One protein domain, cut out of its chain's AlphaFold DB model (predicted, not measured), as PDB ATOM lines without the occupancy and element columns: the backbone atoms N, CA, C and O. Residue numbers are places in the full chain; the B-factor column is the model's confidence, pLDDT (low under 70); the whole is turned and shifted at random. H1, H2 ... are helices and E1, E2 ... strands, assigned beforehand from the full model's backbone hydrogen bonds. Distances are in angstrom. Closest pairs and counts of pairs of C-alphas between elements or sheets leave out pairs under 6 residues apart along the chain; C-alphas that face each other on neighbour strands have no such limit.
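Overview. This is residues 26 to 94 of the 127 residues of an uncharacterized protein of Chloroflexi bacterium (UniProt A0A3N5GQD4). Look for a small, strongly twisted sheet of three strands with one helix, H1, packed along one face and the other face bare of helices. A long loop, residues 33 to 51, folds back beside the edge strand E1, and a tail, residues 89 to 94, sticks out at the end of the long axis away from the turn of the hairpin E2 and E3. The printed part has 69 residues, with one named helix and three named strands in the order E1, H1, E2, E3; the sheet runs E1, E2, E3 and is mixed. The class is mixed, helices and strands, with under half of the residues in named elements. The whole is compact, with a radius of gyration of the C-alphas of 12.6 A and spans of 43 by 21 by 16 A.

Along the chain. Find C-alpha 28 at (1.765, 45.635, -30.037); from there E1, residues 28 to 32, runs 13.3 A. Past the loop, H1, residues 52 to 61, begins at C-alpha 52 at (11.246, 34.018, -29.436) and is 14.3 A long. E2, residues 66 to 71, is 16.0 A long. E3, residues 77 to 83, is 16.8 A long and ends at C-alpha 83 at (5.288, 39.332, -36.728).

Arrangement. Start at the edge strand E1, which is parallel to the inner strand E2 at 28 degrees; look for N 30 and O 67, 2.8 A apart and within hydrogen-bond range. On the other side of E2 is the edge strand E3, antiparallel at 150 degrees; N 68 and O 81 are within hydrogen-bond range at 2.8 A. E2 and E3 form a hairpin. H1 is on the sheet at a height of 8.4 A. It lies over E2 and only just not over E1: 8 of its 10 C-alphas fall on E2 and 2 on E1. On the local plane it stands at 18 degrees to E2, along the strands. The closest C-alphas of H1 and E2 are those of Ala 59 and Gly 66, 4.6 A apart; those of E1 and H1 are Val 30 and Ala 55, 6.3 A apart. E1, H1 and E2 make a strand-helix-strand unit, two parallel neighbour strands with a helix between them along the chain, and its crossover is right-handed. The helix is on one face of the sheet, two layers in all. In H1 every O i to N i+4 pair is within hydrogen-bond range.

Size, cuts and confidence. The two C-alphas farthest apart are those of Asp 74 and Gly 92, 43.4 A. The printed part has no cut. The link from E1 to H1 is long, with 19 residues; those from H1 to E2 and from E2 to E3 are tight. The mean pLDDT of the printed part is 86.8, and residue 39 and residues 87 to 94 are under 70.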
ATOM      1  N   THR A  26      -2.310  49.751 -34.016       80.56
ATOM      2  CA  THR A  26      -0.865  49.578 -34.141       80.56
ATOM      3  C   THR A  26      -0.472  48.178 -33.663       80.56
ATOM      4  O   THR A  26      -1.064  47.697 -32.687       80.56
ATOM      5  N   PRO A  27       0.517  47.518 -34.295       86.69
ATOM      6  CA  PRO A  27       1.060  46.274 -33.762       86.69
ATOM      7  C   PRO A  27       1.575  46.502 -32.335       86.69
ATOM      8  O   PRO A  27       2.116  47.568 -32.030       86.69
ATOM      9  N   LYS A  28       1.372  45.524 -31.451       92.00
ATOM     10  CA  LYS A  28       1.765  45.635 -30.037       92.00
ATOM     11  C   LYS A  28       3.250  45.319 -29.873       92.00
ATOM     12  O   LYS A  28       3.753  44.409 -30.522       92.00
ATOM     13  N   ASP A  29       3.928  45.992 -28.955       96.62
ATOM     14  CA  ASP A  29       5.280  45.596 -28.557       96.62
ATOM     15  C   ASP A  29       5.240  44.325 -27.688       96.62
ATOM     16  O   ASP A  29       4.461  44.241 -26.733       96.62
ATOM     17  N   VAL A  30       6.087  43.349 -28.015       96.12
ATOM     18  CA  VAL A  30       6.242  42.062 -27.325       96.12
ATOM     19  C   VAL A  30       7.709  41.884 -26.934       96.12
ATOM     20  O   VAL A  30       8.603  42.035 -27.765       96.12
ATOM     21  N   PHE A  31       7.968  41.576 -25.666       96.38
ATOM     22  CA  PHE A  31       9.315  41.550 -25.091       96.38
ATOM     23  C   PHE A  31       9.776  40.122 -24.780       96.38
ATOM     24  O   PHE A  31       8.998  39.317 -24.273       96.38
ATOM     25  N   VAL A  32      11.050  39.832 -25.068       95.81
ATOM     26  CA  VAL A  32      11.701  38.525 -24.875       95.81
ATOM     27  C   VAL A  32      12.995  38.669 -24.071       95.81
ATOM     28  O   VAL A  32      13.886  39.435 -24.449       95.81
ATOM     29  N   ASP A  33      13.134  37.898 -22.997       94.75
ATOM     30  CA  ASP A  33      14.345  37.790 -22.186       94.75
ATOM     31  C   ASP A  33      14.851  36.343 -22.167       94.75
ATOM     32  O   ASP A  33      14.421  35.509 -21.374       94.75
ATOM     33  N   LEU A  34      15.837  36.065 -23.022       90.50
ATOM     34  CA  LEU A  34      16.430  34.733 -23.177       90.50
ATOM     35  C   LEU A  34      17.168  34.240 -21.917       90.50
ATOM     36  O   LEU A  34      17.474  33.053 -21.813       90.50
ATOM     37  N   ASN A  35      17.440  35.126 -20.952       88.12
ATOM     38  CA  ASN A  35      18.092  34.773 -19.689       88.12
ATOM     39  C   ASN A  35      17.105  34.301 -18.604       88.12
ATOM     40  O   ASN A  35      17.542  33.977 -17.501       88.12
ATOM     41  N   LYS A  36      15.798  34.243 -18.901       75.50
ATOM     42  CA  LYS A  36      14.747  33.685 -18.028       75.50
ATOM     43  C   LYS A  36      14.643  34.331 -16.647       75.50
ATOM     44  O   LYS A  36      14.630  33.654 -15.620       75.50
ATOM     45  N   THR A  37      14.581  35.659 -16.613       71.38
ATOM     46  CA  THR A  37      14.597  36.414 -15.349       71.38
ATOM     47  C   THR A  37      13.226  36.576 -14.674       71.38
ATOM     48  O   THR A  37      13.181  37.014 -13.526       71.38
ATOM     49  N   SER A  38      12.116  36.204 -15.329       72.19
ATOM     50  CA  SER A  38      10.746  36.377 -14.808       72.19
ATOM     51  C   SER A  38       9.905  35.099 -14.866       72.19
ATOM     52  O   SER A  38      10.121  34.245 -15.719       72.19
ATOM     53  N   GLY A  39       8.922  34.985 -13.962       63.66
ATOM     54  CA  GLY A  39       8.084  33.787 -13.802       63.66
ATOM     55  C   GLY A  39       6.659  33.863 -14.370       63.66
ATOM     56  O   GLY A  39       5.915  32.900 -14.212       63.66
ATOM     57  N   THR A  40       6.230  34.975 -14.980       75.44
ATOM     58  CA  THR A  40       4.848  35.138 -15.497       75.44
ATOM     59  C   THR A  40       4.840  35.731 -16.902       75.44
ATOM     60  O   THR A  40       4.529  36.890 -17.084       75.44
ATOM     61  N   GLU A  41       5.203  34.949 -17.903       85.38
ATOM     62  CA  GLU A  41       5.478  35.412 -19.268       85.38
ATOM     63  C   GLU A  41       4.223  35.932 -20.012       85.38
ATOM     64  O   GLU A  41       3.463  35.163 -20.602       85.38
ATOM     65  N   ASP A  42       3.987  37.248 -19.987       89.56
ATOM     66  CA  ASP A  42       2.854  37.921 -20.653       89.56
ATOM     67  C   ASP A  42       3.279  38.794 -21.853       89.56
ATOM     68  O   ASP A  42       2.460  39.482 -22.476       89.56
ATOM     69  N   GLY A  43       4.577  38.782 -22.167       87.44
ATOM     70  CA  GLY A  43       5.175  39.530 -23.264       87.44
ATOM     71  C   GLY A  43       5.327  41.024 -22.995       87.44
ATOM     72  O   GLY A  43       5.655  41.764 -23.922       87.44
ATOM     73  N   THR A  44       5.094  41.501 -21.769       93.44
ATOM     74  CA  THR A  44       5.390  42.883 -21.362       93.44
ATOM     75  C   THR A  44       6.859  43.045 -20.967       93.44
ATOM     76  O   THR A  44       7.574  42.075 -20.741       93.44
ATOM     77  N   LYS A  45       7.338  44.288 -20.818       92.69
ATOM     78  CA  LYS A  45       8.697  44.540 -20.294       92.69
ATOM     79  C   LYS A  45       8.909  44.001 -18.876       92.69
ATOM     80  O   LYS A  45      10.046  43.704 -18.521       92.69
ATOM     81  N   ALA A  46       7.849  43.964 -18.066       91.88
ATOM     82  CA  ALA A  46       7.911  43.489 -16.687       91.88
ATOM     83  C   ALA A  46       7.952  41.961 -16.632       91.88
ATOM     84  O   ALA A  46       8.673  41.409 -15.806       91.88
ATOM     85  N   ASN A  47       7.227  41.306 -17.542       92.69
ATOM     86  CA  ASN A  47       7.203  39.859 -17.642       92.69
ATOM     87  C   ASN A  47       7.402  39.380 -19.097       92.69
ATOM     88  O   ASN A  47       6.457  38.942 -19.764       92.69
ATOM     89  N   PRO A  48       8.633  39.498 -19.623       94.44
ATOM     90  CA  PRO A  48       8.940  39.093 -20.987       94.44
ATOM     91  C   PRO A  48       8.795  37.579 -21.179       94.44
ATOM     92  O   PRO A  48       8.897  36.807 -20.226       94.44
ATOM     93  N   TYR A  49       8.602  37.160 -22.429       94.81
ATOM     94  CA  TYR A  49       8.699  35.752 -22.814       94.81
ATOM     95  C   TYR A  49      10.132  35.248 -22.721       94.81
ATOM     96  O   TYR A  49      11.084  36.000 -22.938       94.81
ATOM     97  N   ASN A  50      10.289  33.961 -22.450       94.12
ATOM     98  CA  ASN A  50      11.601  33.337 -22.341       94.12
ATOM     99  C   ASN A  50      12.146  32.857 -23.689       94.12
ATOM    100  O   ASN A  50      13.353  32.630 -23.821       94.12
ATOM    101  N   THR A  51      11.280  32.715 -24.692       93.69
ATOM    102  CA  THR A  51      11.649  32.290 -26.045       93.69
ATOM    103  C   THR A  51      11.087  33.227 -27.114       93.69
ATOM    104  O   THR A  51      10.103  33.944 -26.907       93.69
ATOM    105  N   ILE A  52      11.729  33.239 -28.285       94.50
ATOM    106  CA  ILE A  52      11.246  34.018 -29.436       94.50
ATOM    107  C   ILE A  52       9.993  33.355 -30.018       94.50
ATOM    108  O   ILE A  52       9.103  34.041 -30.518       94.50
ATOM    109  N   GLU A  53       9.900  32.032 -29.925       93.81
ATOM    110  CA  GLU A  53       8.785  31.223 -30.398       93.81
ATOM    111  C   GLU A  53       7.483  31.572 -29.666       93.81
ATOM    112  O   GLU A  53       6.463  31.790 -30.317       93.81
ATOM    113  N   GLU A  54       7.514  31.710 -28.336       92.44
ATOM    114  CA  GLU A  54       6.346  32.120 -27.541       92.44
ATOM    115  C   GLU A  54       5.899  33.543 -27.882       92.44
ATOM    116  O   GLU A  54       4.714  33.785 -28.124       92.44
ATOM    117  N   ALA A  55       6.849  34.475 -27.990       94.25
ATOM    118  CA  ALA A  55       6.554  35.841 -28.408       94.25
ATOM    119  C   ALA A  55       5.976  35.907 -29.825       94.25
ATOM    120  O   ALA A  55       5.070  36.698 -30.086       94.25
ATOM    121  N   THR A  56       6.467  35.060 -30.731       94.31
ATOM    122  CA  THR A  56       5.958  34.947 -32.099       94.31
ATOM    123  C   THR A  56       4.534  34.410 -32.095       94.31
ATOM    124  O   THR A  56       3.661  35.024 -32.702       94.31
ATOM    125  N   ALA A  57       4.267  33.321 -31.372       91.56
ATOM    126  CA  ALA A  57       2.930  32.746 -31.265       91.56
ATOM    127  C   ALA A  57       1.926  33.746 -30.665       91.56
ATOM    128  O   ALA A  57       0.816  33.901 -31.176       91.56
ATOM    129  N   PHE A  58       2.332  34.487 -29.629       92.12
ATOM    130  CA  PHE A  58       1.511  35.549 -29.057       92.12
ATOM    131  C   PHE A  58       1.269  36.686 -30.054       92.12
ATOM    132  O   PHE A  58       0.128  37.103 -30.243       92.12
ATOM    133  N   ALA A  59       2.315  37.169 -30.733       92.94
ATOM    134  CA  ALA A  59       2.194  38.227 -31.730       92.94
ATOM    135  C   ALA A  59       1.270  37.822 -32.892       92.94
ATOM    136  O   ALA A  59       0.445  38.627 -33.314       92.94
ATOM    137  N   GLN A  60       1.331  36.568 -33.345       91.75
ATOM    138  CA  GLN A  60       0.434  36.028 -34.372       91.75
ATOM    139  C   GLN A  60      -1.035  36.009 -33.930       91.75
ATOM    140  O   GLN A  60      -1.922  36.197 -34.762       91.75
ATOM    141  N   ALA A  61      -1.307  35.817 -32.636       88.31
ATOM    142  CA  ALA A  61      -2.660  35.855 -32.086       88.31
ATOM    143  C   ALA A  61      -3.231  37.282 -31.959       88.31
ATOM    144  O   ALA A  61      -4.447  37.454 -31.827       88.31
ATOM    145  N   LEU A  62      -2.393  38.323 -32.012       87.62
ATOM    146  CA  LEU A  62      -2.852  39.708 -31.933       87.62
ATOM    147  C   LEU A  62      -3.489  40.159 -33.251       87.62
ATOM    148  O   LEU A  62      -2.972  39.834 -34.316       87.62
ATOM    149  N   PRO A  63      -4.558  40.978 -33.218       83.56
ATOM    150  CA  PRO A  63      -5.296  41.385 -34.418       83.56
ATOM    151  C   PRO A  63      -4.468  42.190 -35.431       83.56
ATOM    152  O   PRO A  63      -4.789  42.178 -36.611       83.56
ATOM    153  N   ASN A  64      -3.396  42.860 -34.995       86.50
ATOM    154  CA  ASN A  64      -2.504  43.633 -35.871       86.50
ATOM    155  C   ASN A  64      -1.052  43.134 -35.817       86.50
ATOM    156  O   ASN A  64      -0.133  43.868 -36.174       86.50
ATOM    157  N   GLY A  65      -0.834  41.910 -35.330       91.06
ATOM    158  CA  GLY A  65       0.508  41.397 -35.102       91.06
ATOM    159  C   GLY A  65       1.219  42.062 -33.920       91.06
ATOM    160  O   GLY A  65       0.607  42.735 -33.077       91.06
ATOM    161  N   GLY A  66       2.539  41.911 -33.883       94.38
ATOM    162  CA  GLY A  66       3.389  42.526 -32.872       94.38
ATOM    163  C   GLY A  66       4.826  42.770 -33.323       94.38
ATOM    164  O   GLY A  66       5.333  42.145 -34.255       94.38
ATOM    165  N   TRP A  67       5.483  43.703 -32.642       97.25
ATOM    166  CA  TRP A  67       6.908  43.986 -32.768       97.25
ATOM    167  C   TRP A  67       7.657  43.260 -31.656       97.25
ATOM    168  O   TRP A  67       7.388  43.492 -30.480       97.25
ATOM    169  N   ILE A  68       8.603  42.397 -32.010       97.56
ATOM    170  CA  ILE A  68       9.395  41.640 -31.043       97.56
ATOM    171  C   ILE A  68      10.649  42.428 -30.668       97.56
ATOM    172  O   ILE A  68      11.417  42.853 -31.537       97.56
ATOM    173  N   TYR A  69      10.888  42.565 -29.365       97.75
ATOM    174  CA  TYR A  69      12.095  43.148 -28.787       97.75
ATOM    175  C   TYR A  69      12.798  42.133 -27.895       97.75
ATOM    176  O   TYR A  69      12.177  41.520 -27.031       97.75
ATOM    177  N   VAL A  70      14.110  42.000 -28.062       96.81
ATOM    178  CA  VAL A  70      14.935  41.048 -27.311       96.81
ATOM    179  C   VAL A  70      15.877  41.804 -26.385       96.81
ATOM    180  O   VAL A  70      16.574  42.737 -26.810       96.81
ATOM    181  N   LYS A  71      15.908  41.389 -25.118       95.88
ATOM    182  CA  LYS A  71      16.814  41.931 -24.108       95.88
ATOM    183  C   LYS A  71      18.259  41.565 -24.434       95.88
ATOM    184  O   LYS A  71      18.576  40.408 -24.698       95.88
ATOM    185  N   GLN A  72      19.133  42.560 -24.430       95.25
ATOM    186  CA  GLN A  72      20.565  42.403 -24.653       95.25
ATOM    187  C   GLN A  72      21.304  42.205 -23.320       95.25
ATOM    188  O   GLN A  72      20.750  42.426 -22.241       95.25
ATOM    189  N   ALA A  73      22.578  41.810 -23.389       91.44
ATOM    190  CA  ALA A  73      23.414  41.594 -22.203       91.44
ATOM    191  C   ALA A  73      23.619  42.865 -21.353       91.44
ATOM    192  O   ALA A  73      23.825  42.768 -20.148       91.44
ATOM    193  N   ASP A  74      23.523  44.049 -21.964       92.94
ATOM    194  CA  ASP A  74      23.590  45.350 -21.285       92.94
ATOM    195  C   ASP A  74      22.252  45.776 -20.637       92.94
ATOM    196  O   ASP A  74      22.152  46.859 -20.064       92.94
ATOM    197  N   GLY A  75      21.215  44.934 -20.726       90.75
ATOM    198  CA  GLY A  75      19.872  45.207 -20.217       90.75
ATOM    199  C   GLY A  75      18.994  46.058 -21.140       90.75
ATOM    200  O   GLY A  75      17.831  46.292 -20.808       90.75
ATOM    201  N   SER A  76      19.502  46.504 -22.293       95.25
ATOM    202  CA  SER A  76      18.723  47.249 -23.284       95.25
ATOM    203  C   SER A  76      17.784  46.339 -24.085       95.25
ATOM    204  O   SER A  76      18.007  45.136 -24.225       95.25
ATOM    205  N   TRP A  77      16.713  46.919 -24.631       96.06
ATOM    206  CA  TRP A  77      15.756  46.217 -25.490       96.06
ATOM    207  C   TRP A  77      16.013  46.578 -26.946       96.06
ATOM    208  O   TRP A  77      15.885  47.743 -27.325       96.06
ATOM    209  N   LYS A  78      16.345  45.584 -27.772       97.25
ATOM    210  CA  LYS A  78      16.611  45.789 -29.197       97.25
ATOM    211  C   LYS A  78      15.511  45.167 -30.041       97.25
ATOM    212  O   LYS A  78      15.114  44.030 -29.802       97.25
ATOM    213  N   TYR A  79      15.050  45.909 -31.041       97.06
ATOM    214  CA  TYR A  79      14.125  45.392 -32.042       97.06
ATOM    215  C   TYR A  79      14.716  44.163 -32.750       97.06
ATOM    216  O   TYR A  79      15.882  44.179 -33.155       97.06
ATOM    217  N   HIS A  80      13.902  43.120 -32.892       96.12
ATOM    218  CA  HIS A  80      14.262  41.877 -33.561       96.12
ATOM    219  C   HIS A  80      13.493  41.699 -34.873       96.12
ATOM    220  O   HIS A  80      14.108  41.638 -35.936       96.12
ATOM    221  N   SER A  81      12.161  41.638 -34.816       96.56
ATOM    222  CA  SER A  81      11.324  41.387 -35.995       96.56
ATOM    223  C   SER A  81       9.885  41.870 -35.810       96.56
ATOM    224  O   SER A  81       9.410  42.077 -34.692       96.56
ATOM    225  N   ARG A  82       9.181  42.048 -36.933       94.75
ATOM    226  CA  ARG A  82       7.731  42.227 -36.984       94.75
ATOM    227  C   ARG A  82       7.106  40.878 -37.278       94.75
ATOM    228  O   ARG A  82       7.517  40.211 -38.226       94.75
ATOM    229  N   VAL A  83       6.095  40.522 -36.504       94.19
ATOM    230  CA  VAL A  83       5.288  39.332 -36.728       94.19
ATOM    231  C   VAL A  83       3.878  39.781 -37.056       94.19
ATOM    232  O   VAL A  83       3.236  40.458 -36.253       94.19
ATOM    233  N   ASP A  84       3.418  39.440 -38.253       90.19
ATOM    234  CA  ASP A  84       2.048  39.713 -38.668       90.19
ATOM    235  C   ASP A  84       1.063  38.765 -37.981       90.19
ATOM    236  O   ASP A  84       1.413  37.661 -37.554       90.19
ATOM    237  N   SER A  85      -0.183  39.219 -37.866       86.69
ATOM    238  CA  SER A  85      -1.271  38.395 -37.355       86.69
ATOM    239  C   SER A  85      -1.492  37.184 -38.258       86.69
ATOM    240  O   SER A  85      -1.538  37.319 -39.481       86.69
ATOM    241  N   VAL A  86      -1.682  36.010 -37.662       81.56
ATOM    242  CA  VAL A  86      -2.055  34.786 -38.376       81.56
ATOM    243  C   VAL A  86      -3.337  34.270 -37.739       81.56
ATOM    244  O   VAL A  86      -3.337  33.361 -36.913       81.56
ATOM    245  N   TRP A  87      -4.465  34.888 -38.086       64.06
ATOM    246  CA  TRP A  87      -5.773  34.355 -37.715       64.06
ATOM    247  C   TRP A  87      -6.038  33.076 -38.514       64.06
ATOM    248  O   TRP A  87      -6.292  33.118 -39.721       64.06
ATOM    249  N   ALA A  88      -5.989  31.922 -37.843       50.28
ATOM    250  CA  ALA A  88      -6.375  30.648 -38.438       50.28
ATOM    251  C   ALA A  88      -7.844  30.719 -38.902       50.28
ATOM    252  O   ALA A  88      -8.757  30.799 -38.083       50.28
ATOM    253  N   GLY A  89      -8.069  30.712 -40.221       54.12
ATOM    254  CA  GLY A  89      -9.407  30.636 -40.822       54.12
ATOM    255  C   GLY A  89      -9.854  31.831 -41.670       54.12
ATOM    256  O   GLY A  89     -10.914  31.744 -42.282       54.12
ATOM    257  N   GLN A  90      -9.072  32.912 -41.779       48.91
ATOM    258  CA  GLN A  90      -9.351  33.982 -42.746       48.91
ATOM    259  C   GLN A  90      -8.442  33.857 -43.972       48.91
ATOM    260  O   GLN A  90      -7.442  34.546 -44.105       48.91
ATOM    261  N   THR A  91      -8.799  32.973 -44.905       51.25
ATOM    262  CA  THR A  91      -8.202  32.943 -46.258       51.25
ATOM    263  C   THR A  91      -8.728  34.060 -47.169       51.25
ATOM    264  O   THR A  91      -8.439  34.070 -48.362       51.25
ATOM    265  N   GLY A  92      -9.493  35.008 -46.629       55.97
ATOM    266  CA  GLY A  92      -9.903  36.215 -47.328       55.97
ATOM    267  C   GLY A  92      -9.419  37.431 -46.561       55.97
ATOM    268  O   GLY A  92      -9.675  37.532 -45.363       55.97
ATOM    269  N   GLU A  93      -8.754  38.360 -47.248       59.50
ATOM    270  CA  GLU A  93      -8.589  39.696 -46.687       59.50
ATOM    271  C   GLU A  93      -9.983  40.262 -46.371       59.50
ATOM    272  O   GLU A  93     -10.888  40.165 -47.214       59.50
ATOM    273  N   PRO A  94     -10.199  40.824 -45.168       65.44
ATOM    274  CA  PRO A  94     -11.455  41.483 -44.867       65.44
ATOM    275  C   PRO A  94     -11.687  42.576 -45.910       65.44
ATOM    276  O   PRO A  94     -10.798  43.382 -46.188       65.44
TER     277      PRO A  94